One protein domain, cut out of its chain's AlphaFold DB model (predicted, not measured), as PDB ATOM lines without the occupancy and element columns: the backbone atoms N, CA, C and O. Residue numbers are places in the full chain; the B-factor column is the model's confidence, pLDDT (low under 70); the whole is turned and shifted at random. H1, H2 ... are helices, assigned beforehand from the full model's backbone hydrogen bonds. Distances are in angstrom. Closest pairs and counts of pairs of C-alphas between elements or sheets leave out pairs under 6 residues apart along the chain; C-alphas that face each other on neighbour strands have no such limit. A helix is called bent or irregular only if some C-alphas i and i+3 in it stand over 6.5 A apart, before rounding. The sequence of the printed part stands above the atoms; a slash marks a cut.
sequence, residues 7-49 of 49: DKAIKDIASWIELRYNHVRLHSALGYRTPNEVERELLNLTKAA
ATOM      1  N   ASP A   7      -0.007  71.151  -8.944       98.00
ATOM      2  CA  ASP A   7       0.487  70.078  -9.814       98.00
ATOM      3  C   ASP A   7       1.188  68.965  -9.035       98.00
ATOM      4  O   ASP A   7       1.011  67.786  -9.345       98.00
ATOM      5  N   LYS A   8       1.966  69.316  -8.003       96.81
ATOM      6  CA  LYS A   8       2.603  68.317  -7.139       96.81
ATOM      7  C   LYS A   8       1.554  67.517  -6.368       96.81
ATOM      8  O   LYS A   8       1.660  66.296  -6.316       96.81
ATOM      9  N   ALA A   9       0.524  68.188  -5.851       97.25
ATOM     10  CA  ALA A   9      -0.589  67.515  -5.189       97.25
ATOM     11  C   ALA A   9      -1.315  66.550  -6.142       97.25
ATOM     12  O   ALA A   9      -1.529  65.396  -5.789       97.25
ATOM     13  N   ILE A  10      -1.629  66.985  -7.367       97.69
ATOM     14  CA  ILE A  10      -2.309  66.151  -8.369       97.69
ATOM     15  C   ILE A  10      -1.480  64.908  -8.703       97.69
ATOM     16  O   ILE A  10      -2.015  63.801  -8.694       97.69
ATOM     17  N   LYS A  11      -0.175  65.068  -8.961       97.56
ATOM     18  CA  LYS A  11       0.716  63.942  -9.285       97.56
ATOM     19  C   LYS A  11       0.818  62.938  -8.141       97.56
ATOM     20  O   LYS A  11       0.789  61.736  -8.385       97.56
ATOM     21  N   ASP A  12       0.913  63.422  -6.907       96.94
ATOM     22  CA  ASP A  12       1.027  62.548  -5.741       96.94
ATOM     23  C   ASP A  12      -0.294  61.825  -5.446       96.94
ATOM     24  O   ASP A  12      -0.275  60.636  -5.136       96.94
ATOM     25  N   ILE A  13      -1.438  62.499  -5.617       96.19
ATOM     26  CA  ILE A  13      -2.765  61.876  -5.514       96.19
ATOM     27  C   ILE A  13      -2.928  60.795  -6.583       96.19
ATOM     28  O   ILE A  13      -3.307  59.677  -6.247       96.19
ATOM     29  N   ALA A  14      -2.604  61.095  -7.843       97.81
ATOM     30  CA  ALA A  14      -2.688  60.120  -8.930       97.81
ATOM     31  C   ALA A  14      -1.786  58.906  -8.660       97.81
ATOM     32  O   ALA A  14      -2.246  57.772  -8.720       97.81
ATOM     33  N   SER A  15      -0.531  59.137  -8.265       97.38
ATOM     34  CA  SER A  15       0.410  58.072  -7.894       97.38
ATOM     35  C   SER A  15      -0.129  57.196  -6.761       97.38
ATOM     36  O   SER A  15      -0.051  55.969  -6.821       97.38
ATOM     37  N   TRP A  16      -0.730  57.806  -5.739       95.50
ATOM     38  CA  TRP A  16      -1.336  57.058  -4.645       95.50
ATOM     39  C   TRP A  16      -2.562  56.252  -5.091       95.50
ATOM     40  O   TRP A  16      -2.718  55.108  -4.659       95.50
ATOM     41  N   ILE A  17      -3.408  56.811  -5.964       95.06
ATOM     42  CA  ILE A  17      -4.574  56.104  -6.503       95.06
ATOM     43  C   ILE A  17      -4.123  54.862  -7.275       95.06
ATOM     44  O   ILE A  17      -4.532  53.749  -6.940       95.06
ATOM     45  N   GLU A  18      -3.219  55.048  -8.235       94.69
ATOM     46  CA  GLU A  18      -2.772  53.978  -9.125       94.69
ATOM     47  C   GLU A  18      -1.994  52.899  -8.382       94.69
ATOM     48  O   GLU A  18      -2.290  51.716  -8.514       94.69
ATOM     49  N   LEU A  19      -1.018  53.291  -7.561       94.12
ATOM     50  CA  LEU A  19      -0.081  52.335  -6.970       94.12
ATOM     51  C   LEU A  19      -0.588  51.719  -5.669       94.12
ATOM     52  O   LEU A  19      -0.082  50.677  -5.253       94.12
ATOM     53  N   ARG A  20      -1.538  52.363  -4.977       92.88
ATOM     54  CA  ARG A  20      -1.988  51.927  -3.645       92.88
ATOM     55  C   ARG A  20      -3.486  51.712  -3.593       92.88
ATOM     56  O   ARG A  20      -3.904  50.595  -3.302       92.88
ATOM     57  N   TYR A  21      -4.281  52.740  -3.869       91.88
ATOM     58  CA  TYR A  21      -5.730  52.676  -3.671       91.88
ATOM     59  C   TYR A  21      -6.389  51.585  -4.519       91.88
ATOM     60  O   TYR A  21      -7.143  50.767  -3.991       91.88
ATOM     61  N   ASN A  22      -6.055  51.533  -5.809       92.38
ATOM     62  CA  ASN A  22      -6.629  50.565  -6.742       92.38
ATOM     63  C   ASN A  22      -6.173  49.122  -6.459       92.38
ATOM     64  O   ASN A  22      -6.846  48.182  -6.877       92.38
ATOM     65  N   HIS A  23      -5.070  48.944  -5.717       90.31
ATOM     66  CA  HIS A  23      -4.529  47.641  -5.325       90.31
ATOM     67  C   HIS A  23      -5.012  47.146  -3.959       90.31
ATOM     68  O   HIS A  23      -5.178  45.945  -3.782       90.31
ATOM     69  N   VAL A  24      -5.153  48.029  -2.965       86.44
ATOM     70  CA  VAL A  24      -5.446  47.646  -1.575       86.44
ATOM     71  C   VAL A  24      -6.364  48.687  -0.944       86.44
ATOM     72  O   VAL A  24      -5.931  49.771  -0.550       86.44
ATOM     73  N   ARG A  25      -7.645  48.336  -0.796       83.81
ATOM     74  CA  ARG A  25      -8.637  49.181  -0.123       83.81
ATOM     75  C   ARG A  25      -8.951  48.621   1.264       83.81
ATOM     76  O   ARG A  25      -9.545  47.559   1.386       83.81
ATOM     77  N   LEU A  26      -8.553  49.353   2.309       72.25
ATOM     78  CA  LEU A  26      -8.586  48.892   3.709       72.25
ATOM     79  C   LEU A  26      -9.987  48.834   4.349       72.25
ATOM     80  O   LEU A  26     -10.168  48.133   5.337       72.25
ATOM     81  N   HIS A  27     -10.974  49.558   3.815       68.81
ATOM     82  CA  HIS A  27     -12.311  49.689   4.418       68.81
ATOM     83  C   HIS A  27     -13.419  49.160   3.514       68.81
ATOM     84  O   HIS A  27     -14.450  49.805   3.324       68.81
ATOM     85  N   SER A  28     -13.189  48.006   2.906       76.56
ATOM     86  CA  SER A  28     -14.209  47.386   2.077       76.56
ATOM     87  C   SER A  28     -14.932  46.251   2.802       76.56
ATOM     88  O   SER A  28     -14.411  45.660   3.745       76.56
ATOM     89  N   ALA A  29     -16.160  45.972   2.360       84.62
ATOM     90  CA  ALA A  29     -16.972  44.868   2.859       84.62
ATOM     91  C   ALA A  29     -16.315  43.499   2.592       84.62
ATOM     92  O   ALA A  29     -15.441  43.370   1.731       84.62
ATOM     93  N   LEU A  30     -16.768  42.465   3.308       85.31
ATOM     94  CA  LEU A  30     -16.344  41.086   3.060       85.31
ATOM     95  C   LEU A  30     -16.615  40.696   1.599       85.31
ATOM     96  O   LEU A  30     -17.694  40.957   1.072       85.31
ATOM     97  N   GLY A  31     -15.623  40.080   0.954       85.62
ATOM     98  CA  GLY A  31     -15.705  39.686  -0.456       85.62
ATOM     99  C   GLY A  31     -15.523  40.833  -1.454       85.62
ATOM    100  O   GLY A  31     -15.760  40.646  -2.646       85.62
ATOM    101  N   TYR A  32     -15.112  42.021  -1.005       89.38
ATOM    102  CA  TYR A  32     -14.807  43.111  -1.921       89.38
ATOM    103  C   TYR A  32     -13.618  42.779  -2.822       89.38
ATOM    104  O   TYR A  32     -12.536  42.453  -2.341       89.38
ATOM    105  N   ARG A  33     -13.831  42.962  -4.125       91.12
ATOM    106  CA  ARG A  33     -12.785  42.963  -5.146       91.12
ATOM    107  C   ARG A  33     -12.317  44.389  -5.386       91.12
ATOM    108  O   ARG A  33     -13.127  45.305  -5.546       91.12
ATOM    109  N   THR A  34     -11.011  44.569  -5.406       92.88
ATOM    110  CA  THR A  34     -10.358  45.842  -5.706       92.88
ATOM    111  C   THR A  34     -10.565  46.232  -7.171       92.88
ATOM    112  O   THR A  34     -10.791  45.357  -8.013       92.88
ATOM    113  N   PRO A  35     -10.484  47.533  -7.510       92.31
ATOM    114  CA  PRO A  35     -10.611  47.984  -8.896       92.31
ATOM    115  C   PRO A  35      -9.704  47.214  -9.866       92.31
ATOM    116  O   PRO A  35     -10.176  46.751 -10.902       92.31
ATOM    117  N   ASN A  36      -8.446  46.976  -9.484       94.00
ATOM    118  CA  ASN A  36      -7.494  46.241 -10.318       94.00
ATOM    119  C   ASN A  36      -7.859  44.759 -10.501       94.00
ATOM    120  O   ASN A  36      -7.545  44.170 -11.535       94.00
ATOM    121  N   GLU A  37      -8.490  44.122  -9.512       94.00
ATOM    122  CA  GLU A  37      -8.974  42.742  -9.647       94.00
ATOM    123  C   GLU A  37     -10.151  42.664 -10.618       94.00
ATOM    124  O   GLU A  37     -10.154  41.809 -11.502       94.00
ATOM    125  N   VAL A  38     -11.107  43.590 -10.498       94.00
ATOM    126  CA  VAL A  38     -12.270  43.662 -11.394       94.00
ATOM    127  C   VAL A  38     -11.835  43.946 -12.832       94.00
ATOM    128  O   VAL A  38     -12.298  43.278 -13.754       94.00
ATOM    129  N   GLU A  39     -10.918  44.894 -13.035       94.88
ATOM    130  CA  GLU A  39     -10.376  45.198 -14.363       94.88
ATOM    131  C   GLU A  39      -9.659  43.986 -14.970       94.88
ATOM    132  O   GLU A  39      -9.893  43.631 -16.125       94.88
ATOM    133  N   ARG A  40      -8.823  43.294 -14.188       95.00
ATOM    134  CA  ARG A  40      -8.108  42.098 -14.656       95.00
ATOM    135  C   ARG A  40      -9.061  40.972 -15.047       95.00
ATOM    136  O   ARG A  40      -8.829  40.306 -16.053       95.00
ATOM    137  N   GLU A  41     -10.109  40.750 -14.262       95.12
ATOM    138  CA  GLU A  41     -11.140  39.759 -14.565       95.12
ATOM    139  C   GLU A  41     -11.866  40.094 -15.869       95.12
ATOM    140  O   GLU A  41     -11.966  39.234 -16.742       95.12
ATOM    141  N   LEU A  42     -12.268  41.357 -16.051       94.94
ATOM    142  CA  LEU A  42     -12.879  41.828 -17.292       94.94
ATOM    143  C   LEU A  42     -11.958  41.592 -18.497       94.94
ATOM    144  O   LEU A  42     -12.385  41.007 -19.489       94.94
ATOM    145  N   LEU A  43     -10.686  41.986 -18.396       95.62
ATOM    146  CA  LEU A  43      -9.705  41.790 -19.467       95.62
ATOM    147  C   LEU A  43      -9.493  40.311 -19.806       95.62
ATOM    148  O   LEU A  43      -9.282  39.972 -20.970       95.62
ATOM    149  N   ASN A  44      -9.537  39.424 -18.811       94.12
ATOM    150  CA  ASN A  44      -9.436  37.984 -19.040       94.12
ATOM    151  C   ASN A  44     -10.677  37.434 -19.752       94.12
ATOM    152  O   ASN A  44     -10.527  36.630 -20.670       94.12
ATOM    153  N   LEU A  45     -11.877  37.890 -19.381       94.00
ATOM    154  CA  LEU A  45     -13.124  37.508 -20.054       94.00
ATOM    155  C   LEU A  45     -13.131  37.960 -21.515       94.00
ATOM    156  O   LEU A  45     -13.458  37.171 -22.394       94.00
ATOM    157  N   THR A  46     -12.712  39.197 -21.790       90.00
ATOM    158  CA  THR A  46     -12.625  39.712 -23.164       90.00
ATOM    159  C   THR A  46     -11.618  38.939 -24.012       90.00
ATOM    160  O   THR A  46     -11.845  38.768 -25.200       90.00
ATOM    161  N   LYS A  47     -10.516  38.453 -23.430       84.44
ATOM    162  CA  LYS A  47      -9.527  37.632 -24.152       84.44
ATOM    163  C   LYS A  47     -10.006  36.212 -24.456       84.44
ATOM    164  O   LYS A  47      -9.425  35.568 -25.322       84.44
ATOM    165  N   ALA A  48     -10.967  35.704 -23.690       76.69
ATOM    166  CA  ALA A  48     -11.493  34.350 -23.841       76.69
ATOM    167  C   ALA A  48     -12.680  34.261 -24.822       76.69
ATOM    168  O   ALA A  48     -13.066  33.149 -25.176       76.69
ATOM    169  N   ALA A  49     -13.253  35.403 -25.218       68.06
ATOM    170  CA  ALA A  49     -14.317  35.531 -26.217       68.06
ATOM    171  C   ALA A  49     -13.742  35.679 -27.632       68.06
ATOM    172  O   ALA A  49     -14.384  35.152 -28.568       68.06
TER     173      ALA A  49
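This is residues 7 to 49 of the 49 residues of the protein "Integrase" of Actinomyces oris (UniProt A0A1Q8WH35). Two helices, H1 and H2, make the two arms of a wide, open V whose arms do not meet, and the long link between them loops out at the point of the V. Residues 26 to 32 of that loop stick out, as do the far parts of both arms. The printed part has 43 residues with two named helices, H1 then H2, and no named strand, so its class is all helix. It is flat, spanning 41 by 26 by 9 A, and only just loose, close to extended, with a radius of gyration of the C-alphas of 13.4 A.

Find C-alpha 7 at (0.487, 70.078, -9.814); from there H1, residues 7 to 21, runs 19.5 A to C-alpha 21 at (-5.730, 52.676, -3.671). H1 is neither bent nor irregular, but only just: C-alphas 18 and 21 are 6.3 A apart. Go on through residues 22 to 34, which hold no named element, to Pro 35. There H2, residues 35 to 48, begins, and it runs 20.2 A to C-alpha 48 at (-11.493, 34.350, -23.841).

H1 and H2 are apart, with no C-alpha of the one within 8 A of the other. Look at residues 7 to 12 of H1 and at residues 38 to 49, of which 38 to 48 belong to H2: both stretches stand free. In H1 and H2, every O i to N i+4 pair is within hydrogen-bond range.

Look for the two C-alphas farthest apart at Lys 8 and Ala 49, 41.5 A from each other. The printed part has no cut, and it ends at the chain's last residue, Ala 49. The link from H1 to H2, 13 residues, is long. In the B-factor column the mean pLDDT of the printed part is 90.6, and you will find residues 27 and 49 under 70.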